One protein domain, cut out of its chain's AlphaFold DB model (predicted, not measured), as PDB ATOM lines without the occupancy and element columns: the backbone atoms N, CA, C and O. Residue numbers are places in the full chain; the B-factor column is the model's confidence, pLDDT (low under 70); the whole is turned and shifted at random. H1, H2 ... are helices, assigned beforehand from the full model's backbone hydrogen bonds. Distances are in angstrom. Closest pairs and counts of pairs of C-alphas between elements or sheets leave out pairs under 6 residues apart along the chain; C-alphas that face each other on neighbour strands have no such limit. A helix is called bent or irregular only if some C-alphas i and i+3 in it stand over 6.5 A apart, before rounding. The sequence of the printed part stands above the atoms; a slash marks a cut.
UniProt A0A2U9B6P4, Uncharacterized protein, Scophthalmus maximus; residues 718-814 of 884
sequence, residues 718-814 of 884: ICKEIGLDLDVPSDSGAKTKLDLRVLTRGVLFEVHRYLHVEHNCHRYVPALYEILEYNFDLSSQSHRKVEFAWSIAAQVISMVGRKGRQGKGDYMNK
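AT A GLANCE: This is residues 718 to 814 of the 884 residues of an uncharacterized protein of Scophthalmus maximus (UniProt A0A2U9B6P4). Three crossed helices, H2, H3 and H4, form the core; short helices H1 and H5 pack on H2, and a long loop, residues 722 to 744, precedes H2. The printed part has 97 residues, five named helices, H1 to H5 in order, and no named strand: all helix. It is compact, radius of gyration of the C-alphas 13.4 A, spanning 39 by 28 by 26 A.

IN THESE COORDINATES: H1, residues 718 to 721, begins at C-alpha 718 (52.388, -21.724, -37.381). H2 is 745 to 758, 19.2 A; H3 764 to 775, 16.6 A; H4 779 to 800, 25.9 A, irregular, C-alphas 783 and 786 being 8.7 A apart; H5 809 to 813.

HOW THE PARTS SIT: H2, the hub, touches H3 at a steep tilt of 52 degrees, opposite ways; closest C-alphas 755 and 764, 6.6 A. H3 touches H4, closest C-alphas 769 and 789, 5.7 A. O i to N i+4 pairs are within hydrogen-bond range throughout H2, H3 and H5, and 14 of 18 in H4.

THE WHOLE: The printed part has no cut. The pLDDT is under 70 at residues 729 to 734, 756 to 762 and 801 to 810.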
ATOM      1  N   ILE A 718      51.860 -22.679 -38.366       81.75
ATOM      2  CA  ILE A 718      52.388 -21.724 -37.381       81.75
ATOM      3  C   ILE A 718      51.799 -22.015 -35.991       81.75
ATOM      4  O   ILE A 718      52.544 -22.083 -35.015       81.75
ATOM      5  N   CYS A 719      50.486 -22.254 -35.889       84.44
ATOM      6  CA  CYS A 719      49.836 -22.677 -34.644       84.44
ATOM      7  C   CYS A 719      50.419 -23.997 -34.117       84.44
ATOM      8  O   CYS A 719      50.718 -24.103 -32.928       84.44
ATOM      9  N   LYS A 720      50.642 -24.979 -34.997       84.38
ATOM     10  CA  LYS A 720      51.218 -26.287 -34.651       84.38
ATOM     11  C   LYS A 720      52.680 -26.185 -34.196       84.38
ATOM     12  O   LYS A 720      53.052 -26.850 -33.236       84.38
ATOM     13  N   GLU A 721      53.486 -25.329 -34.826       83.38
ATOM     14  CA  GLU A 721      54.888 -25.077 -34.452       83.38
ATOM     15  C   GLU A 721      55.032 -24.404 -33.077       83.38
ATOM     16  O   GLU A 721      55.997 -24.693 -32.372       83.38
ATOM     17  N   ILE A 722      54.072 -23.569 -32.652       83.06
ATOM     18  CA  ILE A 722      54.054 -22.991 -31.292       83.06
ATOM     19  C   ILE A 722      53.291 -23.840 -30.258       83.06
ATOM     20  O   ILE A 722      53.178 -23.429 -29.104       83.06
ATOM     21  N   GLY A 723      52.731 -24.991 -30.648       81.94
ATOM     22  CA  GLY A 723      51.927 -25.839 -29.762       81.94
ATOM     23  C   GLY A 723      50.585 -25.224 -29.336       81.94
ATOM     24  O   GLY A 723      50.147 -25.452 -28.208       81.94
ATOM     25  N   LEU A 724      49.941 -24.426 -30.195       87.44
ATOM     26  CA  LEU A 724      48.602 -23.867 -29.976       87.44
ATOM     27  C   LEU A 724      47.531 -24.838 -30.496       87.44
ATOM     28  O   LEU A 724      47.486 -25.132 -31.691       87.44
ATOM     29  N   ASP A 725      46.629 -25.266 -29.611       84.00
ATOM     30  CA  ASP A 725      45.522 -26.163 -29.964       84.00
ATOM     31  C   ASP A 725      44.324 -25.339 -30.432       84.00
ATOM     32  O   ASP A 725      43.839 -24.463 -29.710       84.00
ATOM     33  N   LEU A 726      43.867 -25.610 -31.652       82.38
ATOM     34  CA  LEU A 726      42.698 -24.959 -32.249       82.38
ATOM     35  C   LEU A 726      41.381 -25.601 -31.781       82.38
ATOM     36  O   LEU A 726      40.384 -24.899 -31.622       82.38
ATOM     37  N   ASP A 727      41.406 -26.905 -31.500       79.00
ATOM     38  CA  ASP A 727      40.319 -27.637 -30.853       79.00
ATOM     39  C   ASP A 727      40.464 -27.566 -29.326       79.00
ATOM     40  O   ASP A 727      41.457 -28.023 -28.759       79.00
ATOM     41  N   VAL A 728      39.453 -27.014 -28.650       75.62
ATOM     42  CA  VAL A 728      39.369 -26.991 -27.182       75.62
ATOM     43  C   VAL A 728      38.499 -28.172 -26.729       75.62
ATOM     44  O   VAL A 728      37.291 -28.148 -26.980       75.62
ATOM     45  N   PRO A 729      39.059 -29.215 -26.086       64.62
ATOM     46  CA  PRO A 729      38.281 -30.372 -25.649       64.62
ATOM     47  C   PRO A 729      37.322 -30.011 -24.506       64.62
ATOM     48  O   PRO A 729      37.657 -29.224 -23.620       64.62
ATOM     49  N   SER A 730      36.134 -30.626 -24.506       51.44
ATOM     50  CA  SER A 730      35.080 -30.381 -23.505       51.44
ATOM     51  C   SER A 730      35.506 -30.715 -22.072       51.44
ATOM     52  O   SER A 730      35.066 -30.051 -21.133       51.44
ATOM     53  N   ASP A 731      36.368 -31.720 -21.907       55.38
ATOM     54  CA  ASP A 731      36.972 -32.082 -20.628       55.38
ATOM     55  C   ASP A 731      38.285 -31.308 -20.459       55.38
ATOM     56  O   ASP A 731      39.312 -31.633 -21.057       55.38
ATOM     57  N   SER A 732      38.245 -30.238 -19.659       52.12
ATOM     58  CA  SER A 732      39.329 -29.258 -19.554       52.12
ATOM     59  C   SER A 732      40.523 -29.758 -18.725       52.12
ATOM     60  O   SER A 732      40.760 -29.300 -17.602       52.12
ATOM     61  N   GLY A 733      41.294 -30.691 -19.285       54.16
ATOM     62  CA  GLY A 733      42.612 -31.068 -18.774       54.16
ATOM     63  C   GLY A 733      43.563 -29.865 -18.709       54.16
ATOM     64  O   GLY A 733      43.506 -28.959 -19.546       54.16
ATOM     65  N   ALA A 734      44.435 -29.842 -17.699       58.34
ATOM     66  CA  ALA A 734      45.322 -28.713 -17.427       58.34
ATOM     67  C   ALA A 734      46.472 -28.614 -18.449       58.34
ATOM     68  O   ALA A 734      47.558 -29.149 -18.236       58.34
ATOM     69  N   LYS A 735      46.239 -27.899 -19.556       74.19
ATOM     70  CA  LYS A 735      47.280 -27.560 -20.534       74.19
ATOM     71  C   LYS A 735      48.223 -26.466 -20.009       74.19
ATOM     72  O   LYS A 735      47.772 -25.424 -19.526       74.19
ATOM     73  N   THR A 736      49.528 -26.673 -20.193       81.62
ATOM     74  CA  THR A 736      50.581 -25.662 -19.999       81.62
ATOM     75  C   THR A 736      50.338 -24.451 -20.901       81.62
ATOM     76  O   THR A 736      50.261 -24.589 -22.121       81.62
ATOM     77  N   LYS A 737      50.219 -23.258 -20.307       87.88
ATOM     78  CA  LYS A 737      49.975 -22.013 -21.051       87.88
ATOM     79  C   LYS A 737      51.223 -21.555 -21.808       87.88
ATOM     80  O   LYS A 737      52.336 -21.648 -21.297       87.88
ATOM     81  N   LEU A 738      51.008 -21.021 -23.005       88.56
ATOM     82  CA  LEU A 738      52.025 -20.396 -23.846       88.56
ATOM     83  C   LEU A 738      52.301 -18.952 -23.389       88.56
ATOM     84  O   LEU A 738      51.411 -18.266 -22.881       88.56
ATOM     85  N   ASP A 739      53.525 -18.468 -23.619       86.00
ATOM     86  CA  ASP A 739      53.885 -17.057 -23.424       86.00
ATOM     87  C   ASP A 739      53.177 -16.185 -24.479       86.00
ATOM     88  O   ASP A 739      53.216 -16.474 -25.675       86.00
ATOM     89  N   LEU A 740      52.578 -15.068 -24.060       85.62
ATOM     90  CA  LEU A 740      51.988 -14.069 -24.957       85.62
ATOM     91  C   LEU A 740      52.970 -13.563 -26.033       85.62
ATOM     92  O   LEU A 740      52.535 -13.122 -27.096       85.62
ATOM     93  N   ARG A 741      54.288 -13.671 -25.811       84.25
ATOM     94  CA  ARG A 741      55.324 -13.376 -26.816       84.25
ATOM     95  C   ARG A 741      55.240 -14.244 -28.077       84.25
ATOM     96  O   ARG A 741      55.654 -13.761 -29.128       84.25
ATOM     97  N   VAL A 742      54.701 -15.470 -28.019       86.75
ATOM     98  CA  VAL A 742      54.537 -16.319 -29.223       86.75
ATOM     99  C   VAL A 742      53.234 -16.051 -29.985       86.75
ATOM    100  O   VAL A 742      53.057 -16.558 -31.091       86.75
ATOM    101  N   LEU A 743      52.332 -15.216 -29.453       89.12
ATOM    102  CA  LEU A 743      51.085 -14.832 -30.120       89.12
ATOM    103  C   LEU A 743      51.358 -13.803 -31.232       89.12
ATOM    104  O   LEU A 743      51.143 -12.603 -31.071       89.12
ATOM    105  N   THR A 744      51.875 -14.254 -32.375       90.06
ATOM    106  CA  THR A 744      52.165 -13.386 -33.529       90.06
ATOM    107  C   THR A 744      50.916 -13.070 -34.358       90.06
ATOM    108  O   THR A 744      49.858 -13.693 -34.224       90.06
ATOM    109  N   ARG A 745      51.030 -12.102 -35.278       86.19
ATOM    110  CA  ARG A 745      49.963 -11.838 -36.260       86.19
ATOM    111  C   ARG A 745      49.714 -13.021 -37.196       86.19
ATOM    112  O   ARG A 745      48.570 -13.205 -37.602       86.19
ATOM    113  N   GLY A 746      50.743 -13.815 -37.509       83.56
ATOM    114  CA  GLY A 746      50.612 -15.062 -38.270       83.56
ATOM    115  C   GLY A 746      49.741 -16.090 -37.541       83.56
ATOM    116  O   GLY A 746      48.766 -16.573 -38.111       83.56
ATOM    117  N   VAL A 747      50.012 -16.322 -36.252       88.06
ATOM    118  CA  VAL A 747      49.213 -17.209 -35.385       88.06
ATOM    119  C   VAL A 747      47.740 -16.786 -35.366       88.06
ATOM    120  O   VAL A 747      46.853 -17.581 -35.658       88.06
ATOM    121  N   LEU A 748      47.450 -15.508 -35.102       88.88
ATOM    122  CA  LEU A 748      46.063 -15.021 -35.080       88.88
ATOM    123  C   LEU A 748      45.392 -14.988 -36.460       88.88
ATOM    124  O   LEU A 748      44.163 -15.000 -36.535       88.88
ATOM    125  N   PHE A 749      46.162 -14.966 -37.550       85.00
ATOM    126  CA  PHE A 749      45.632 -15.137 -38.902       85.00
ATOM    127  C   PHE A 749      45.201 -16.592 -39.147       85.00
ATOM    128  O   PHE A 749      44.121 -16.813 -39.691       85.00
ATOM    129  N   GLU A 750      45.984 -17.571 -38.685       88.06
ATOM    130  CA  GLU A 750      45.618 -18.994 -38.702       88.06
ATOM    131  C   GLU A 750      44.387 -19.284 -37.820       88.06
ATOM    132  O   GLU A 750      43.408 -19.833 -38.326       88.06
ATOM    133  N   VAL A 751      44.352 -18.819 -36.560       85.44
ATOM    134  CA  VAL A 751      43.172 -18.963 -35.672       85.44
ATOM    135  C   VAL A 751      41.921 -18.308 -36.282       85.44
ATOM    136  O   VAL A 751      40.830 -18.882 -36.252       85.44
ATOM    137  N   HIS A 752      42.055 -17.122 -36.891       85.00
ATOM    138  CA  HIS A 752      40.946 -16.479 -37.605       85.00
ATOM    139  C   HIS A 752      40.458 -17.326 -38.791       85.00
ATOM    140  O   HIS A 752      39.248 -17.456 -38.994       85.00
ATOM    141  N   ARG A 753      41.383 -17.907 -39.567       81.00
ATOM    142  CA  ARG A 753      41.061 -18.748 -40.726       81.00
ATOM    143  C   ARG A 753      40.307 -20.010 -40.305       81.00
ATOM    144  O   ARG A 753      39.275 -20.296 -40.901       81.00
ATOM    145  N   TYR A 754      40.751 -20.681 -39.246       82.50
ATOM    146  CA  TYR A 754      40.091 -21.855 -38.669       82.50
ATOM    147  C   TYR A 754      38.626 -21.562 -38.288       82.50
ATOM    148  O   TYR A 754      37.686 -22.170 -38.813       82.50
ATOM    149  N   LEU A 755      38.414 -20.529 -37.464       78.50
ATOM    150  CA  LEU A 755      37.084 -20.135 -36.985       78.50
ATOM    151  C   LEU A 755      36.141 -19.641 -38.093       78.50
ATOM    152  O   LEU A 755      34.922 -19.784 -37.965       78.50
ATOM    153  N   HIS A 756      36.675 -19.020 -39.149       67.44
ATOM    154  CA  HIS A 756      35.868 -18.376 -40.188       67.44
ATOM    155  C   HIS A 756      35.640 -19.245 -41.434       67.44
ATOM    156  O   HIS A 756      34.554 -19.182 -42.008       67.44
ATOM    157  N   VAL A 757      36.628 -20.046 -41.847       59.06
ATOM    158  CA  VAL A 757      36.594 -20.829 -43.097       59.06
ATOM    159  C   VAL A 757      36.122 -22.261 -42.856       59.06
ATOM    160  O   VAL A 757      35.254 -22.733 -43.586       59.06
ATOM    161  N   GLU A 758      36.653 -22.939 -41.839       55.94
ATOM    162  CA  GLU A 758      36.372 -24.365 -41.606       55.94
ATOM    163  C   GLU A 758      35.159 -24.563 -40.687       55.94
ATOM    164  O   GLU A 758      34.257 -25.331 -41.018       55.94
ATOM    165  N   HIS A 759      35.062 -23.794 -39.596       56.91
ATOM    166  CA  HIS A 759      33.972 -23.941 -38.616       56.91
ATOM    167  C   HIS A 759      32.807 -22.951 -38.798       56.91
ATOM    168  O   HIS A 759      31.790 -23.080 -38.115       56.91
ATOM    169  N   ASN A 760      32.933 -21.966 -39.706       55.91
ATOM    170  CA  ASN A 760      31.914 -20.943 -40.014       55.91
ATOM    171  C   ASN A 760      31.230 -20.381 -38.742       55.91
ATOM    172  O   ASN A 760      30.002 -20.352 -38.613       55.91
ATOM    173  N   CYS A 761      32.040 -20.039 -37.733       63.62
ATOM    174  CA  CYS A 761      31.572 -20.007 -36.354       63.62
ATOM    175  C   CYS A 761      30.604 -18.844 -36.080       63.62
ATOM    176  O   CYS A 761      30.993 -17.682 -35.939       63.62
ATOM    177  N   HIS A 762      29.324 -19.183 -35.888       57.12
ATOM    178  CA  HIS A 762      28.260 -18.251 -35.499       57.12
ATOM    179  C   HIS A 762      28.484 -17.581 -34.124       57.12
ATOM    180  O   HIS A 762      27.757 -16.654 -33.766       57.12
ATOM    181  N   ARG A 763      29.494 -18.025 -33.359       72.69
ATOM    182  CA  ARG A 763      29.959 -17.443 -32.088       72.69
ATOM    183  C   ARG A 763      31.436 -17.039 -32.157       72.69
ATOM    184  O   ARG A 763      32.178 -17.281 -31.215       72.69
ATOM    185  N   TYR A 764      31.860 -16.416 -33.259       81.19
ATOM    186  CA  TYR A 764      33.256 -16.015 -33.491       81.19
ATOM    187  C   TYR A 764      33.938 -15.338 -32.283       81.19
ATOM    188  O   TYR A 764      35.074 -15.675 -31.974       81.19
ATOM    189  N   VAL A 765      33.262 -14.412 -31.584       80.06
ATOM    190  CA  VAL A 765      33.859 -13.695 -30.436       80.06
ATOM    191  C   VAL A 765      34.081 -14.620 -29.222       80.06
ATOM    192  O   VAL A 765      35.217 -14.663 -28.755       80.06
ATOM    193  N   PRO A 766      33.082 -15.395 -28.732       80.31
ATOM    194  CA  PRO A 766      33.325 -16.468 -27.765       80.31
ATOM    195  C   PRO A 766      34.406 -17.466 -28.192       80.31
ATOM    196  O   PRO A 766      35.378 -17.616 -27.467       80.31
ATOM    197  N   ALA A 767      34.311 -18.062 -29.384       83.38
ATOM    198  CA  ALA A 767      35.212 -19.140 -29.802       83.38
ATOM    199  C   ALA A 767      36.677 -18.682 -29.964       83.38
ATOM    200  O   ALA A 767      37.598 -19.397 -29.581       83.38
ATOM    201  N   LEU A 768      36.908 -17.460 -30.464       87.00
ATOM    202  CA  LEU A 768      38.244 -16.853 -30.487       87.00
ATOM    203  C   LEU A 768      38.795 -16.662 -29.072       87.00
ATOM    204  O   LEU A 768      39.979 -16.893 -28.836       87.00
ATOM    205  N   TYR A 769      37.950 -16.235 -28.134       88.06
ATOM    206  CA  TYR A 769      38.367 -16.050 -26.752       88.06
ATOM    207  C   TYR A 769      38.598 -17.386 -26.032       88.06
ATOM    208  O   TYR A 769      39.556 -17.497 -25.282       88.06
ATOM    209  N   GLU A 770      37.779 -18.404 -26.292       86.62
ATOM    210  CA  GLU A 770      37.901 -19.755 -25.732       86.62
ATOM    211  C   GLU A 770      39.220 -20.422 -26.168       86.62
ATOM    212  O   GLU A 770      39.954 -20.913 -25.313       86.62
ATOM    213  N   ILE A 771      39.601 -20.334 -27.452       89.06
ATOM    214  CA  ILE A 771      40.913 -20.809 -27.939       89.06
ATOM    215  C   ILE A 771      42.068 -20.051 -27.262       89.06
ATOM    216  O   ILE A 771      43.056 -20.662 -26.846       89.06
ATOM    217  N   LEU A 772      41.971 -18.724 -27.125       89.88
ATOM    218  CA  LEU A 772      43.043 -17.923 -26.522       89.88
ATOM    219  C   LEU A 772      43.146 -18.115 -25.000       89.88
ATOM    220  O   LEU A 772      44.253 -18.178 -24.480       89.88
ATOM    221  N   GLU A 773      42.029 -18.273 -24.289       87.62
ATOM    222  CA  GLU A 773      41.992 -18.577 -22.853       87.62
ATOM    223  C   GLU A 773      42.422 -20.023 -22.558       87.62
ATOM    224  O   GLU A 773      43.010 -20.293 -21.508       87.62
ATOM    225  N   TYR A 774      42.202 -20.962 -23.488       87.88
ATOM    226  CA  TYR A 774      42.735 -22.320 -23.382       87.88
ATOM    227  C   TYR A 774      44.263 -22.350 -23.539       87.88
ATOM    228  O   TYR A 774      44.939 -22.990 -22.732       87.88
ATOM    229  N   ASN A 775      44.820 -21.607 -24.500       89.00
ATOM    230  CA  ASN A 775      46.249 -21.670 -24.825       89.00
ATOM    231  C   ASN A 775      47.144 -20.662 -24.075       89.00
ATOM    232  O   ASN A 775      48.315 -20.965 -23.867       89.00
ATOM    233  N   PHE A 776      46.639 -19.506 -23.635       89.75
ATOM    234  CA  PHE A 776      47.428 -18.440 -22.990       89.75
ATOM    235  C   PHE A 776      46.872 -18.062 -21.608       89.75
ATOM    236  O   PHE A 776      45.709 -18.329 -21.297       89.75
ATOM    237  N   ASP A 777      47.689 -17.418 -20.767       86.19
ATOM    238  CA  ASP A 777      47.191 -16.817 -19.524       86.19
ATOM    239  C   ASP A 777      46.570 -15.433 -19.788       86.19
ATOM    240  O   ASP A 777      47.258 -14.457 -20.086       86.19
ATOM    241  N   LEU A 778      45.243 -15.363 -19.660       85.25
ATOM    242  CA  LEU A 778      44.437 -14.141 -19.757       85.25
ATOM    243  C   LEU A 778      43.775 -13.764 -18.414       85.25
ATOM    244  O   LEU A 778      42.909 -12.886 -18.368       85.25
ATOM    245  N   SER A 779      44.168 -14.414 -17.310       78.62
ATOM    246  CA  SER A 779      43.520 -14.320 -15.991       78.62
ATOM    247  C   SER A 779      43.399 -12.887 -15.454       78.62
ATOM    248  O   SER A 779      42.367 -12.534 -14.874       78.62
ATOM    249  N   SER A 780      44.391 -12.030 -15.721       76.44
ATOM    250  CA  SER A 780      44.402 -10.611 -15.325       76.44
ATOM    251  C   SER A 780      43.186  -9.812 -15.825       76.44
ATOM    252  O   SER A 780      42.702  -8.913 -15.138       76.44
ATOM    253  N   GLN A 781      42.633 -10.168 -16.990       79.00
ATOM    254  CA  GLN A 781      41.498  -9.469 -17.605       79.00
ATOM    255  C   GLN A 781      40.145 -10.147 -17.331       79.00
ATOM    256  O   GLN A 781      39.116  -9.696 -17.837       79.00
ATOM    257  N   SER A 782      40.113 -11.194 -16.499       75.06
ATOM    258  CA  SER A 782      38.895 -11.935 -16.115       75.06
ATOM    259  C   SER A 782      37.741 -11.022 -15.677       75.06
ATOM    260  O   SER A 782      36.600 -11.211 -16.105       75.06
ATOM    261  N   HIS A 783      38.049  -9.972 -14.912       72.19
ATOM    262  CA  HIS A 783      37.101  -8.966 -14.429       72.19
ATOM    263  C   HIS A 783      36.353  -8.202 -15.549       72.19
ATOM    264  O   HIS A 783      35.258  -7.691 -15.315       72.19
ATOM    265  N   ARG A 784      36.904  -8.160 -16.773       79.25
ATOM    266  CA  ARG A 784      36.315  -7.546 -17.982       79.25
ATOM    267  C   ARG A 784      36.294  -8.492 -19.192       79.25
ATOM    268  O   ARG A 784      36.175  -8.032 -20.327       79.25
ATOM    269  N   LYS A 785      36.317  -9.812 -18.956       78.75
ATOM    270  CA  LYS A 785      36.368 -10.899 -19.961       78.75
ATOM    271  C   LYS A 785      35.542 -10.646 -21.230       78.75
ATOM    272  O   LYS A 785      36.044 -10.844 -22.331       78.75
ATOM    273  N   VAL A 786      34.302 -10.165 -21.102       74.50
ATOM    274  CA  VAL A 786      33.434  -9.866 -22.257       74.50
ATOM    275  C   VAL A 786      33.968  -8.697 -23.097       74.50
ATOM    276  O   VAL A 786      34.106  -8.831 -24.310       74.50
ATOM    277  N   GLU A 787      34.281  -7.555 -22.484       75.75
ATOM    278  CA  GLU A 787      34.782  -6.368 -23.196       75.75
ATOM    279  C   GLU A 787      36.170  -6.617 -23.803       75.75
ATOM    280  O   GLU A 787      36.451  -6.191 -24.925       75.75
ATOM    281  N   PHE A 788      37.009  -7.371 -23.090       83.50
ATOM    282  CA  PHE A 788      38.329  -7.795 -23.546       83.50
ATOM    283  C   PHE A 788      38.228  -8.731 -24.768       83.50
ATOM    284  O   PHE A 788      38.857  -8.459 -25.792       83.50
ATOM    285  N   ALA A 789      37.347  -9.740 -24.739       83.19
ATOM    286  CA  ALA A 789      37.070 -10.619 -25.882       83.19
ATOM    287  C   ALA A 789      36.601  -9.853 -27.134       83.19
ATOM    288  O   ALA A 789      37.115 -10.072 -28.234       83.19
ATOM    289  N   TRP A 790      35.662  -8.911 -26.975       79.81
ATOM    290  CA  TRP A 790      35.207  -8.050 -28.076       79.81
ATOM    291  C   TRP A 790      36.329  -7.157 -28.623       79.81
ATOM    292  O   TRP A 790      36.416  -6.967 -29.838       79.81
ATOM    293  N   SER A 791      37.209  -6.651 -27.755       80.81
ATOM    294  CA  SER A 791      38.349  -5.810 -28.143       80.81
ATOM    295  C   SER A 791      39.386  -6.589 -28.961       80.81
ATOM    296  O   SER A 791      39.786  -6.129 -30.032       80.81
ATOM    297  N   ILE A 792      39.749  -7.801 -28.521       82.44
ATOM    298  CA  ILE A 792      40.635  -8.714 -29.267       82.44
ATOM    299  C   ILE A 792      40.020  -9.047 -30.631       82.44
ATOM    300  O   ILE A 792      40.668  -8.879 -31.665       82.44
ATOM    301  N   ALA A 793      38.748  -9.457 -30.664       84.75
ATOM    302  CA  ALA A 793      38.067  -9.813 -31.906       84.75
ATOM    303  C   ALA A 793      38.024  -8.646 -32.911       84.75
ATOM    304  O   ALA A 793      38.291  -8.846 -34.099       84.75
ATOM    305  N   ALA A 794      37.753  -7.422 -32.444       82.44
ATOM    306  CA  ALA A 794      37.766  -6.223 -33.280       82.44
ATOM    307  C   ALA A 794      39.167  -5.913 -33.841       82.44
ATOM    308  O   ALA A 794      39.296  -5.575 -35.022       82.44
ATOM    309  N   GLN A 795      40.223  -6.067 -33.035       86.25
ATOM    310  CA  GLN A 795      41.605  -5.900 -33.490       86.25
ATOM    311  C   GLN A 795      42.011  -6.968 -34.520       86.25
ATOM    312  O   GLN A 795      42.577  -6.612 -35.554       86.25
ATOM    313  N   VAL A 796      41.671  -8.247 -34.307       83.50
ATOM    314  CA  VAL A 796      41.959  -9.344 -35.256       83.50
ATOM    315  C   VAL A 796      41.239  -9.124 -36.593       83.50
ATOM    316  O   VAL A 796      41.863  -9.209 -37.650       83.50
ATOM    317  N   ILE A 797      39.960  -8.736 -36.580       81.81
ATOM    318  CA  ILE A 797      39.213  -8.412 -37.812       81.81
ATOM    319  C   ILE A 797      39.829  -7.188 -38.526       81.81
ATOM    320  O   ILE A 797      40.005  -7.196 -39.748       81.81
ATOM    321  N   SER A 798      40.226  -6.153 -37.774       80.44
ATOM    322  CA  SER A 798      40.906  -4.952 -38.298       80.44
ATOM    323  C   SER A 798      42.302  -5.247 -38.867       80.44
ATOM    324  O   SER A 798      42.736  -4.578 -39.807       80.44
ATOM    325  N   MET A 799      42.999  -6.253 -38.332       81.00
ATOM    326  CA  MET A 799      44.278  -6.766 -38.830       81.00
ATOM    327  C   MET A 799      44.093  -7.494 -40.169       81.00
ATOM    328  O   MET A 799      44.717  -7.121 -41.164       81.00
ATOM    329  N   VAL A 800      43.190  -8.480 -40.221       76.69
ATOM    330  CA  VAL A 800      42.924  -9.305 -41.416       76.69
ATOM    331  C   VAL A 800      42.411  -8.465 -42.596       76.69
ATOM    332  O   VAL A 800      42.767  -8.724 -43.749       76.69
ATOM    333  N   GLY A 801      41.630  -7.411 -42.329       64.12
ATOM    334  CA  GLY A 801      41.081  -6.523 -43.362       64.12
ATOM    335  C   GLY A 801      42.107  -5.670 -44.128       64.12
ATOM    336  O   GLY A 801      41.789  -5.152 -45.203       64.12
ATOM    337  N   ARG A 802      43.343  -5.506 -43.629       68.25
ATOM    338  CA  ARG A 802      44.354  -4.588 -44.198       68.25
ATOM    339  C   ARG A 802      45.209  -5.250 -45.287       68.25
ATOM    340  O   ARG A 802      46.418  -5.419 -45.130       68.25
ATOM    341  N   LYS A 803      44.592  -5.534 -46.441       53.50
ATOM    342  CA  LYS A 803      45.185  -6.231 -47.613       53.50
ATOM    343  C   LYS A 803      46.379  -5.551 -48.328       53.50
ATOM    344  O   LYS A 803      46.684  -5.897 -49.460       53.50
ATOM    345  N   GLY A 804      47.063  -4.598 -47.693       52.34
ATOM    346  CA  GLY A 804      48.253  -3.916 -48.228       52.34
ATOM    347  C   GLY A 804      49.579  -4.274 -47.540       52.34
ATOM    348  O   GLY A 804      50.596  -3.676 -47.868       52.34
ATOM    349  N   ARG A 805      49.587  -5.179 -46.546       52.94
ATOM    350  CA  ARG A 805      50.798  -5.521 -45.756       52.94
ATOM    351  C   ARG A 805      51.084  -7.021 -45.622       52.94
ATOM    352  O   ARG A 805      52.082  -7.392 -45.019       52.94
ATOM    353  N   GLN A 806      50.239  -7.875 -46.196       55.00
ATOM    354  CA  GLN A 806      50.290  -9.333 -46.019       55.00
ATOM    355  C   GLN A 806      51.452 -10.018 -46.771       55.00
ATOM    356  O   GLN A 806      51.751 -11.165 -46.475       55.00
ATOM    357  N   GLY A 807      52.129  -9.315 -47.690       52.34
ATOM    358  CA  GLY A 807      53.298  -9.805 -48.440       52.34
ATOM    359  C   GLY A 807      54.670  -9.376 -47.897       52.34
ATOM    360  O   GLY A 807      55.644  -9.436 -48.636       52.34
ATOM    361  N   LYS A 808      54.770  -8.892 -46.647       53.44
ATOM    362  CA  LYS A 808      56.059  -8.641 -45.970       53.44
ATOM    363  C   LYS A 808      56.165  -9.519 -44.722       53.44
ATOM    364  O   LYS A 808      55.332  -9.375 -43.828       53.44
ATOM    365  N   GLY A 809      57.189 -10.377 -44.650       57.03
ATOM    366  CA  GLY A 809      57.373 -11.357 -43.564       57.03
ATOM    367  C   GLY A 809      57.306 -10.743 -42.160       57.03
ATOM    368  O   GLY A 809      56.529 -11.201 -41.321       57.03
ATOM    369  N   ASP A 810      57.999  -9.618 -41.953       66.31
ATOM    370  CA  ASP A 810      58.004  -8.844 -40.699       66.31
ATOM    371  C   ASP A 810      56.605  -8.529 -40.145       66.31
ATOM    372  O   ASP A 810      56.414  -8.420 -38.932       66.31
ATOM    373  N   TYR A 811      55.603  -8.356 -41.018       78.06
ATOM    374  CA  TYR A 811      54.260  -7.997 -40.571       78.06
ATOM    375  C   TYR A 811      53.570  -9.143 -39.828       78.06
ATOM    376  O   TYR A 811      52.889  -8.874 -38.832       78.06
ATOM    377  N   MET A 812      53.757 -10.381 -40.302       77.69
ATOM    378  CA  MET A 812      53.181 -11.587 -39.702       77.69
ATOM    379  C   MET A 812      53.971 -12.038 -38.473       77.69
ATOM    380  O   MET A 812      53.362 -12.433 -37.480       77.69
ATOM    381  N   ASN A 813      55.300 -11.900 -38.513       78.81
ATOM    382  CA  ASN A 813      56.194 -12.316 -37.430       78.81
ATOM    383  C   ASN A 813      56.126 -11.398 -36.198       78.81
ATOM    384  O   ASN A 813      56.492 -11.819 -35.103       78.81
ATOM    385  N   LYS A 814      55.641 -10.153 -36.328       84.81
ATOM    386  CA  LYS A 814      55.459  -9.275 -35.163       84.81
ATOM    387  C   LYS A 814      54.404  -9.843 -34.192       84.81
ATOM    388  O   LYS A 814      53.286 -10.176 -34.590       84.81
TER     389      LYS A 814